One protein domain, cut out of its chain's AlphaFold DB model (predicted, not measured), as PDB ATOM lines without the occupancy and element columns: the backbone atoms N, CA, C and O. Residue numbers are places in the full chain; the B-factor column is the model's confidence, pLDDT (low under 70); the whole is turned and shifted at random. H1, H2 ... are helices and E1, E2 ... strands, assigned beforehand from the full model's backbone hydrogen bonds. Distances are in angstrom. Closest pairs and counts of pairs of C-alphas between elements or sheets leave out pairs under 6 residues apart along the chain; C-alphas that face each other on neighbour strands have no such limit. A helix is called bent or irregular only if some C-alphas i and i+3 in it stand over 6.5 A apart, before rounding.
ATOM      1  N   GLY A  23      25.115   8.945 -47.669       83.75
ATOM      2  CA  GLY A  23      25.801  10.147 -47.235       83.75
ATOM      3  C   GLY A  23      24.848  11.025 -46.446       83.75
ATOM      4  O   GLY A  23      23.636  10.805 -46.450       83.75
ATOM      5  N   VAL A  24      25.403  12.026 -45.780       84.56
ATOM      6  CA  VAL A  24      24.621  13.098 -45.169       84.56
ATOM      7  C   VAL A  24      24.940  14.389 -45.894       84.56
ATOM      8  O   VAL A  24      26.102  14.761 -46.039       84.56
ATOM      9  N   HIS A  25      23.905  15.071 -46.364       87.75
ATOM     10  CA  HIS A  25      24.022  16.357 -47.028       87.75
ATOM     11  C   HIS A  25      23.425  17.438 -46.142       87.75
ATOM     12  O   HIS A  25      22.294  17.314 -45.676       87.75
ATOM     13  N   VAL A  26      24.185  18.508 -45.940       86.38
ATOM     14  CA  VAL A  26      23.703  19.736 -45.318       86.38
ATOM     15  C   VAL A  26      23.575  20.786 -46.405       86.38
ATOM     16  O   VAL A  26      24.548  21.140 -47.071       86.38
ATOM     17  N   GLU A  27      22.359  21.274 -46.594       88.31
ATOM     18  CA  GLU A  27      21.999  22.215 -47.648       88.31
ATOM     19  C   GLU A  27      21.433  23.485 -47.028       88.31
ATOM     20  O   GLU A  27      20.573  23.422 -46.151       88.31
ATOM     21  N   ALA A  28      21.888  24.636 -47.512       86.44
ATOM     22  CA  ALA A  28      21.303  25.931 -47.215       86.44
ATOM     23  C   ALA A  28      20.409  26.352 -48.382       86.44
ATOM     24  O   ALA A  28      20.876  26.482 -49.513       86.44
ATOM     25  N   GLN A  29      19.132  26.594 -48.104       85.44
ATOM     26  CA  GLN A  29      18.140  27.024 -49.082       85.44
ATOM     27  C   GLN A  29      17.633  28.426 -48.731       85.44
ATOM     28  O   GLN A  29      17.132  28.660 -47.635       85.44
ATOM     29  N   HIS A  30      17.726  29.357 -49.674       83.12
ATOM     30  CA  HIS A  30      17.122  30.678 -49.570       83.12
ATOM     31  C   HIS A  30      15.676  30.659 -50.077       83.12
ATOM     32  O   HIS A  30      15.304  29.862 -50.944       83.12
ATOM     33  N   SER A  31      14.850  31.581 -49.581       78.69
ATOM     34  CA  SER A  31      13.436  31.683 -49.974       78.69
ATOM     35  C   SER A  31      13.210  32.048 -51.447       78.69
ATOM     36  O   SER A  31      12.101  31.877 -51.946       78.69
ATOM     37  N   ASP A  32      14.231  32.550 -52.149       81.44
ATOM     38  CA  ASP A  32      14.166  32.827 -53.593       81.44
ATOM     39  C   ASP A  32      14.413  31.589 -54.478       81.44
ATOM     40  O   ASP A  32      14.355  31.690 -55.703       81.44
ATOM     41  N   GLY A  33      14.662  30.424 -53.871       78.62
ATOM     42  CA  GLY A  33      14.939  29.167 -54.565       78.62
ATOM     43  C   GLY A  33      16.425  28.892 -54.803       78.62
ATOM     44  O   GLY A  33      16.768  27.800 -55.255       78.62
ATOM     45  N   THR A  34      17.321  29.819 -54.460       82.62
ATOM     46  CA  THR A  34      18.769  29.582 -54.496       82.62
ATOM     47  C   THR A  34      19.152  28.631 -53.368       82.62
ATOM     48  O   THR A  34      18.735  28.814 -52.227       82.62
ATOM     49  N   GLY A  35      19.944  27.605 -53.666       82.81
ATOM     50  CA  GLY A  35      20.438  26.665 -52.666       82.81
ATOM     51  C   GLY A  35      21.905  26.338 -52.894       82.81
ATOM     52  O   GLY A  35      22.366  26.329 -54.034       82.81
ATOM     53  N   HIS A  36      22.638  26.089 -51.817       83.06
ATOM     54  CA  HIS A  36      24.009  25.600 -51.882       83.06
ATOM     55  C   HIS A  36      24.235  24.500 -50.847       83.06
ATOM     56  O   HIS A  36      23.648  24.502 -49.764       83.06
ATOM     57  N   THR A  37      25.086  23.541 -51.196       85.62
ATOM     58  CA  THR A  37      25.519  22.500 -50.265       85.62
ATOM     59  C   THR A  37      26.624  23.057 -49.376       85.62
ATOM     60  O   THR A  37      27.616  23.573 -49.883       85.62
ATOM     61  N   LEU A  38      26.443  22.954 -48.062       84.19
ATOM     62  CA  LEU A  38      27.418  23.368 -47.054       84.19
ATOM     63  C   LEU A  38      28.381  22.238 -46.706       84.19
ATOM     64  O   LEU A  38      29.579  22.457 -46.574       84.19
ATOM     65  N   LEU A  39      27.849  21.027 -46.557       85.56
ATOM     66  CA  LEU A  39      28.615  19.867 -46.126       85.56
ATOM     67  C   LEU A  39      28.077  18.612 -46.805       85.56
ATOM     68  O   LEU A  39      26.863  18.408 -46.882       85.56
ATOM     69  N   ARG A  40      28.988  17.759 -47.269       87.06
ATOM     70  CA  ARG A  40      28.684  16.389 -47.682       87.06
ATOM     71  C   ARG A  40      29.539  15.435 -46.869       87.06
ATOM     72  O   ARG A  40      30.763  15.520 -46.912       87.06
ATOM     73  N   LEU A  41      28.890  14.542 -46.135       83.94
ATOM     74  CA  LEU A  41      29.527  13.473 -45.381       83.94
ATOM     75  C   LEU A  41      29.306  12.158 -46.110       83.94
ATOM     76  O   LEU A  41      28.172  11.821 -46.448       83.94
ATOM     77  N   GLY A  42      30.371  11.397 -46.317       80.06
ATOM     78  CA  GLY A  42      30.259  10.043 -46.833       80.06
ATOM     79  C   GLY A  42      31.531   9.529 -47.502       80.06
ATOM     80  O   GLY A  42      32.476  10.288 -47.711       80.06
ATOM     81  N   PRO A  43      31.544   8.241 -47.878       73.00
ATOM     82  CA  PRO A  43      30.428   7.297 -47.781       73.00
ATOM     83  C   PRO A  43      30.266   6.683 -46.380       73.00
ATOM     84  O   PRO A  43      31.212   6.150 -45.806       73.00
ATOM     85  N   CYS A  44      29.037   6.648 -45.862       70.12
ATOM     86  CA  CYS A  44      28.674   5.835 -44.705       70.12
ATOM     87  C   CYS A  44      28.351   4.410 -45.172       70.12
ATOM     88  O   CYS A  44      27.468   4.184 -46.003       70.12
ATOM     89  N   THR A  45      29.047   3.421 -44.610       66.12
ATOM     90  CA  THR A  45      28.842   1.999 -44.939       66.12
ATOM     91  C   THR A  45      27.565   1.413 -44.324       66.12
ATOM     92  O   THR A  45      27.230   0.265 -44.600       66.12
ATOM     93  N   GLN A  46      26.872   2.161 -43.455       71.38
ATOM     94  CA  GLN A  46      25.649   1.743 -42.767       71.38
ATOM     95  C   GLN A  46      24.602   2.861 -42.811       71.38
ATOM     96  O   GLN A  46      24.869   3.974 -42.362       71.38
ATOM     97  N   THR A  47      23.390   2.550 -43.280       73.94
ATOM     98  CA  THR A  47      22.272   3.507 -43.379       73.94
ATOM     99  C   THR A  47      21.918   4.136 -42.038       73.94
ATOM    100  O   THR A  47      21.731   5.341 -41.959       73.94
ATOM    101  N   TRP A  48      21.876   3.338 -40.962       78.38
ATOM    102  CA  TRP A  48      21.516   3.840 -39.631       78.38
ATOM    103  C   TRP A  48      22.485   4.913 -39.123       78.38
ATOM    104  O   TRP A  48      22.046   5.849 -38.465       78.38
ATOM    105  N   LEU A  49      23.775   4.812 -39.465       78.88
ATOM    106  CA  LEU A  49      24.759   5.827 -39.097       78.88
ATOM    107  C   LEU A  49      24.496   7.144 -39.840       78.88
ATOM    108  O   LEU A  49      24.482   8.194 -39.212       78.88
ATOM    109  N   ALA A  50      24.201   7.080 -41.143       80.75
ATOM    110  CA  ALA A  50      23.835   8.264 -41.919       80.75
ATOM    111  C   ALA A  50      22.548   8.926 -41.396       80.75
ATOM    112  O   ALA A  50      22.522  10.141 -41.235       80.75
ATOM    113  N   CYS A  51      21.510   8.148 -41.060       82.19
ATOM    114  CA  CYS A  51      20.292   8.696 -40.454       82.19
ATOM    115  C   CYS A  51      20.572   9.319 -39.076       82.19
ATOM    116  O   CYS A  51      20.113  10.420 -38.802       82.19
ATOM    117  N   HIS A  52      21.352   8.646 -38.224       84.19
ATOM    118  CA  HIS A  52      21.718   9.162 -36.904       84.19
ATOM    119  C   HIS A  52      22.478  10.491 -37.004       84.19
ATOM    120  O   HIS A  52      22.186  11.432 -36.266       84.19
ATOM    121  N   ASP A  53      23.438  10.582 -37.923       85.19
ATOM    122  CA  ASP A  53      24.201  11.808 -38.139       85.19
ATOM    123  C   ASP A  53      23.329  12.909 -38.755       85.19
ATOM    124  O   ASP A  53      23.437  14.061 -38.342       85.19
ATOM    125  N   ALA A  54      22.404  12.577 -39.663       85.31
ATOM    126  CA  ALA A  54      21.428  13.530 -40.193       85.31
ATOM    127  C   ALA A  54      20.476  14.069 -39.109       85.31
ATOM    128  O   ALA A  54      20.249  15.278 -39.052       85.31
ATOM    129  N   ASP A  55      19.968  13.214 -38.217       87.38
ATOM    130  CA  ASP A  55      19.118  13.610 -37.085       87.38
ATOM    131  C   ASP A  55      19.889  14.486 -36.089       87.38
ATOM    132  O   ASP A  55      19.394  15.519 -35.622       87.38
ATOM    133  N   ARG A  56      21.137  14.105 -35.786       86.75
ATOM    134  CA  ARG A  56      22.019  14.877 -34.908       86.75
ATOM    135  C   ARG A  56      22.307  16.254 -35.500       86.75
ATOM    136  O   ARG A  56      22.126  17.249 -34.808       86.75
ATOM    137  N   LEU A  57      22.690  16.326 -36.774       86.81
ATOM    138  CA  LEU A  57      22.921  17.594 -37.470       86.81
ATOM    139  C   LEU A  57      21.647  18.431 -37.553       86.81
ATOM    140  O   LEU A  57      21.712  19.633 -37.346       86.81
ATOM    141  N   SER A  58      20.486  17.819 -37.790       86.00
ATOM    142  CA  SER A  58      19.203  18.532 -37.776       86.00
ATOM    143  C   SER A  58      18.922  19.165 -36.413       86.00
ATOM    144  O   SER A  58      18.489  20.309 -36.358       86.00
ATOM    145  N   THR A  59      19.242  18.471 -35.318       85.88
ATOM    146  CA  THR A  59      19.099  19.004 -33.953       85.88
ATOM    147  C   THR A  59      20.046  20.181 -33.692       85.88
ATOM    148  O   THR A  59      19.628  21.200 -33.149       85.88
ATOM    149  N   GLU A  60      21.316  20.066 -34.098       84.25
ATOM    150  CA  GLU A  60      22.285  21.169 -33.988       84.25
ATOM    151  C   GLU A  60      21.839  22.376 -34.824       84.25
ATOM    152  O   GLU A  60      21.880  23.513 -34.358       84.25
ATOM    153  N   LEU A  61      21.331  22.132 -36.035       82.88
ATOM    154  CA  LEU A  61      20.769  23.166 -36.895       82.88
ATOM    155  C   LEU A  61      19.542  23.821 -36.266       82.88
ATOM    156  O   LEU A  61      19.440  25.032 -36.319       82.88
ATOM    157  N   GLU A  62      18.629  23.099 -35.621       78.69
ATOM    158  CA  GLU A  62      17.522  23.738 -34.893       78.69
ATOM    159  C   GLU A  62      18.017  24.659 -33.760       78.69
ATOM    160  O   GLU A  62      17.385  25.680 -33.479       78.69
ATOM    161  N   GLY A  63      19.165  24.339 -33.151       71.12
ATOM    162  CA  GLY A  63      19.835  25.182 -32.157       71.12
ATOM    163  C   GLY A  63      20.564  26.403 -32.739       71.12
ATOM    164  O   GLY A  63      20.553  27.464 -32.116       71.12
ATOM    165  N   GLU A  64      21.157  26.274 -33.932       67.44
ATOM    166  CA  GLU A  64      22.071  27.257 -34.554       67.44
ATOM    167  C   GLU A  64      21.504  27.975 -35.803       67.44
ATOM    168  O   GLU A  64      22.096  28.945 -36.286       67.44
ATOM    169  N   ALA A  65      20.348  27.561 -36.336       58.06
ATOM    170  CA  ALA A  65      19.802  28.012 -37.630       58.06
ATOM    171  C   ALA A  65      19.496  29.512 -37.688       58.06
ATOM    172  O   ALA A  65      19.454  30.089 -38.772       58.06
ATOM    173  N   VAL A  66      19.292  30.163 -36.543       53.31
ATOM    174  CA  VAL A  66      19.068  31.616 -36.492       53.31
ATOM    175  C   VAL A  66      20.365  32.399 -36.723       53.31
ATOM    176  O   VAL A  66      20.314  33.540 -37.182       53.31
ATOM    177  N   THR A  67      21.524  31.805 -36.434       59.75
ATOM    178  CA  THR A  67      22.802  32.521 -36.350       59.75
ATOM    179  C   THR A  67      23.715  32.261 -37.544       59.75
ATOM    180  O   THR A  67      24.494  33.140 -37.905       59.75
ATOM    181  N   ALA A  68      23.624  31.081 -38.163       63.97
ATOM    182  CA  ALA A  68      24.649  30.623 -39.095       63.97
ATOM    183  C   ALA A  68      24.602  31.303 -40.477       63.97
ATOM    184  O   ALA A  68      25.642  31.716 -40.985       63.97
ATOM    185  N   ILE A  69      23.418  31.451 -41.094       71.69
ATOM    186  CA  ILE A  69      23.273  32.102 -42.411       71.69
ATOM    187  C   ILE A  69      21.949  32.890 -42.474       71.69
ATOM    188  O   ILE A  69      20.892  32.312 -42.740       71.69
ATOM    189  N   PRO A  70      21.966  34.220 -42.259       72.94
ATOM    190  CA  PRO A  70      20.754  35.035 -42.285       72.94
ATOM    191  C   PRO A  70      19.992  34.907 -43.612       72.94
ATOM    192  O   PRO A  70      20.548  35.131 -44.684       72.94
ATOM    193  N   GLY A  71      18.700  34.577 -43.535       77.44
ATOM    194  CA  GLY A  71      17.818  34.432 -44.703       77.44
ATOM    195  C   GLY A  71      17.807  33.039 -45.340       77.44
ATOM    196  O   GLY A  71      16.952  32.779 -46.186       77.44
ATOM    197  N   PHE A  72      18.691  32.131 -44.922       79.88
ATOM    198  CA  PHE A  72      18.723  30.757 -45.415       79.88
ATOM    199  C   PHE A  72      18.157  29.791 -44.375       79.88
ATOM    200  O   PHE A  72      18.469  29.862 -43.191       79.88
ATOM    201  N   THR A  73      17.352  28.844 -44.844       83.50
ATOM    202  CA  THR A  73      16.962  27.664 -44.077       83.50
ATOM    203  C   THR A  73      17.989  26.577 -44.344       83.50
ATOM    204  O   THR A  73      18.145  26.145 -45.486       83.50
ATOM    205  N   VAL A  74      18.687  26.133 -43.303       85.12
ATOM    206  CA  VAL A  74      19.670  25.054 -43.411       85.12
ATOM    207  C   VAL A  74      19.028  23.737 -42.983       85.12
ATOM    208  O   VAL A  74      18.385  23.674 -41.939       85.12
ATOM    209  N   THR A  75      19.182  22.686 -43.788       85.00
ATOM    210  CA  THR A  75      18.622  21.352 -43.518       85.00
ATOM    211  C   THR A  75      19.668  20.268 -43.720       85.00
ATOM    212  O   THR A  75      20.397  20.312 -44.711       85.00
ATOM    213  N   ALA A  76      19.707  19.285 -42.821       86.81
ATOM    214  CA  ALA A  76      20.498  18.068 -42.976       86.81
ATOM    215  C   ALA A  76      19.593  16.909 -43.420       86.81
ATOM    216  O   ALA A  76      18.467  16.782 -42.941       86.81
ATOM    217  N   LYS A  77      20.058  16.088 -44.363       86.12
ATOM    218  CA  LYS A  77      19.310  14.939 -44.896       86.12
ATOM    219  C   LYS A  77      20.258  13.787 -45.184       86.12
ATOM    220  O   LYS A  77      21.331  14.004 -45.747       86.12
ATOM    221  N   ASP A  78      19.847  12.571 -44.855       83.62
ATOM    222  CA  ASP A  78      20.485  11.379 -45.390       83.62
ATOM    223  C   ASP A  78      20.052  11.164 -46.848       83.62
ATOM    224  O   ASP A  78      18.899  11.379 -47.228       83.62
ATOM    225  N   ALA A  79      21.000  10.780 -47.698       79.25
ATOM    226  CA  ALA A  79      20.761  10.559 -49.117       79.25
ATOM    227  C   ALA A  79      21.570   9.359 -49.625       79.25
ATOM    228  O   ALA A  79      22.632   9.053 -49.074       79.25
ATOM    229  N   PRO A  80      21.110   8.677 -50.690       76.75
ATOM    230  CA  PRO A  80      21.953   7.738 -51.415       76.75
ATOM    231  C   PRO A  80      23.235   8.434 -51.879       76.75
ATOM    232  O   PRO A  80      23.191   9.543 -52.408       76.75
ATOM    233  N   PHE A  81      24.366   7.775 -51.675       70.75
ATOM    234  CA  PHE A  81      25.680   8.277 -52.040       70.75
ATOM    235  C   PHE A  81      26.023   7.855 -53.470       70.75
ATOM    236  O   PHE A  81      26.019   6.663 -53.790       70.75
ATOM    237  N   ASP A  82      26.352   8.829 -54.318       70.00
ATOM    238  CA  ASP A  82      26.930   8.580 -55.636       70.00
ATOM    239  C   ASP A  82      28.459   8.531 -55.520       70.00
ATOM    240  O   ASP A  82      29.084   9.424 -54.953       70.00
ATOM    241  N   VAL A  83      29.084   7.489 -56.073       67.00
ATOM    242  CA  VAL A  83      30.549   7.319 -56.043       67.00
ATOM    243  C   VAL A  83      31.270   8.462 -56.770       67.00
ATOM    244  O   VAL A  83      32.407   8.786 -56.434       67.00
ATOM    245  N   SER A  84      30.607   9.119 -57.723       70.81
ATOM    246  CA  SER A  84      31.119  10.301 -58.428       70.81
ATOM    247  C   SER A  84      31.296  11.507 -57.501       70.81
ATOM    248  O   SER A  84      32.132  12.365 -57.769       70.81
ATOM    249  N   ASP A  85      30.556  11.554 -56.390       67.62
ATOM    250  CA  ASP A  85      30.611  12.637 -55.408       67.62
ATOM    251  C   ASP A  85      31.699  12.421 -54.345       67.62
ATOM    252  O   ASP A  85      31.844  13.241 -53.437       67.62
ATOM    253  N   HIS A  86      32.489  11.345 -54.447       70.62
ATOM    254  CA  HIS A  86      33.459  10.963 -53.421       70.62
ATOM    255  C   HIS A  86      34.506  12.044 -53.135       70.62
ATOM    256  O   HIS A  86      34.781  12.312 -51.972       70.62
ATOM    257  N   GLU A  87      35.027  12.724 -54.160       73.25
ATOM    258  CA  GLU A  87      36.008  13.808 -53.976       73.25
ATOM    259  C   GLU A  87      35.406  15.069 -53.335       73.25
ATOM    260  O   GLU A  87      36.130  15.893 -52.783       73.25
ATOM    261  N   SER A  88      34.079  15.218 -53.395       74.06
ATOM    262  CA  SER A  88      33.344  16.327 -52.773       74.06
ATOM    263  C   SER A  88      32.846  15.986 -51.366       74.06
ATOM    264  O   SER A  88      32.231  16.833 -50.717       74.06
ATOM    265  N   CYS A  89      33.060  14.751 -50.907       70.31
ATOM    266  CA  CYS A  89      32.598  14.281 -49.612       70.31
ATOM    267  C   CYS A  89      33.738  14.255 -48.599       70.31
ATOM    268  O   CYS A  89      34.838  13.777 -48.861       70.31
ATOM    269  N   THR A  90      33.437  14.752 -47.407       80.44
ATOM    270  CA  THR A  90      34.311  14.602 -46.250       80.44
ATOM    271  C   THR A  90      34.088  13.221 -45.652       80.44
ATOM    272  O   THR A  90      32.942  12.829 -45.415       80.44
ATOM    273  N   ASP A  91      35.177  12.491 -45.405       74.69
ATOM    274  CA  ASP A  91      35.125  11.209 -44.707       74.69
ATOM    275  C   ASP A  91      34.645  11.437 -43.261       74.69
ATOM    276  O   ASP A  91      35.332  12.116 -42.490       74.69
ATOM    277  N   PRO A  92      33.472  10.905 -42.868       69.31
ATOM    278  CA  PRO A  92      32.975  11.058 -41.507       69.31
ATOM    279  C   PRO A  92      33.742  10.179 -40.506       69.31
ATOM    280  O   PRO A  92      33.566  10.319 -39.295       69.31
ATOM    281  N   HIS A  93      34.585   9.244 -40.961       67.44
ATOM    282  CA  HIS A  93      35.186   8.245 -40.091       67.44
ATOM    283  C   HIS A  93      36.243   8.846 -39.148       67.44
ATOM    284  O   HIS A  93      37.387   9.105 -39.514       67.44
ATOM    285  N   GLY A  94      35.878   8.977 -37.871       68.62
ATOM    286  CA  GLY A  94      36.760   9.486 -36.813       68.62
ATOM    287  C   GLY A  94      36.694  11.000 -36.602       68.62
ATOM    288  O   GLY A  94      37.389  11.511 -35.724       68.62
ATOM    289  N   ALA A  95      35.841  11.698 -37.352       74.25
ATOM    290  CA  ALA A  95      35.519  13.101 -37.143       74.25
ATOM    291  C   ALA A  95      34.123  13.237 -36.515       74.25
ATOM    292  O   ALA A  95      33.230  12.430 -36.762       74.25
ATOM    293  N   ASP A  96      33.929  14.257 -35.680       79.81
ATOM    294  CA  ASP A  96      32.608  14.558 -35.132       79.81
ATOM    295  C   ASP A  96      31.790  15.360 -36.156       79.81
ATOM    296  O   ASP A  96      32.232  16.412 -36.615       79.81
ATOM    297  N   ALA A  97      30.595  14.875 -36.508       77.00
ATOM    298  CA  ALA A  97      29.754  15.506 -37.524       77.00
ATOM    299  C   ALA A  97      29.389  16.965 -37.185       77.00
ATOM    300  O   ALA A  97      29.356  17.807 -38.080       77.00
ATOM    301  N   ALA A  98      29.175  17.294 -35.905       80.12
ATOM    302  CA  ALA A  98      28.875  18.664 -35.491       80.12
ATOM    303  C   ALA A  98      30.111  19.571 -35.611       80.12
ATOM    304  O   ALA A  98      29.993  20.726 -36.017       80.12
TER     305      ALA A  98
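What this domain is: This is residues 23 to 98 of the 110 residues of an uncharacterized protein of Streptomyces atratus (UniProt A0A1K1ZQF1). A long helix, H1, covers one face of a small, twisted sheet of three strands and runs along them; the short helix H2 sits on the opposite face, over the edge strand E2. After H2 an unnamed tail, residues 89 to 98, passes the E2 edge of the sheet toward the side where H1 lies. The printed part has 76 residues with two named helices and three named strands, in the order E1, E2, H1, E3, H2; the sheet's order is E2, E1, E3, antiparallel, and the class is mixed. The whole is compact, with a radius of gyration of the C-alphas of 12.4 A and spans of 34 by 25 by 17 A.

Where its parts are: E1, residues 23 to 30, is 22.4 A long and begins with C-alpha 23 at (25.801, 10.147, -47.235). E2, residues 35 to 44, is 23.8 A long and bends by 59 degrees at residue 38. H1, residues 47 to 64, is 25.3 A long. E3, residues 72 to 80, is 24.0 A long. H2, residues 83 to 88, is 10.0 A long and ends with C-alpha 88 at (33.344, 16.327, -52.773); it is irregular, with C-alphas 84 and 87 7.5 A apart.

How they stand to each other: E1 and E2 form a hairpin, with N 26 and O 39 within hydrogen-bond range at 2.8 A. E1 and E3 are antiparallel at 154 degrees, with N 25 and O 77 at 2.9 A. E2, H1 and E3 make a split strand-helix-strand unit, two strands running the same way with E1 between them, and its crossover is right-handed. H1 lies over E1 and E3 at a height over the sheet of 8.1 A; its closest C-alphas to E3 are those of Ala 54 and Lys 77, 5.3 A apart. H2 lies over E2, and the closest C-alphas are those of Arg 40 and Ser 88, 6.9 A apart. In H1 every O i to N i+4 pair is within hydrogen-bond range; in H2 0 of 2 are, beside 2 of 3 O i to N i+3 pairs.

The domain as a whole: The C-alphas farthest apart, those of Asp 32 and Gly 94, are 36.6 A apart. The printed part has no cut, and no link between named elements is long. Mean pLDDT of the printed part is 78.1, and it is under 70 at residues 45, 64 to 68, 83, 85 and 92 to 94.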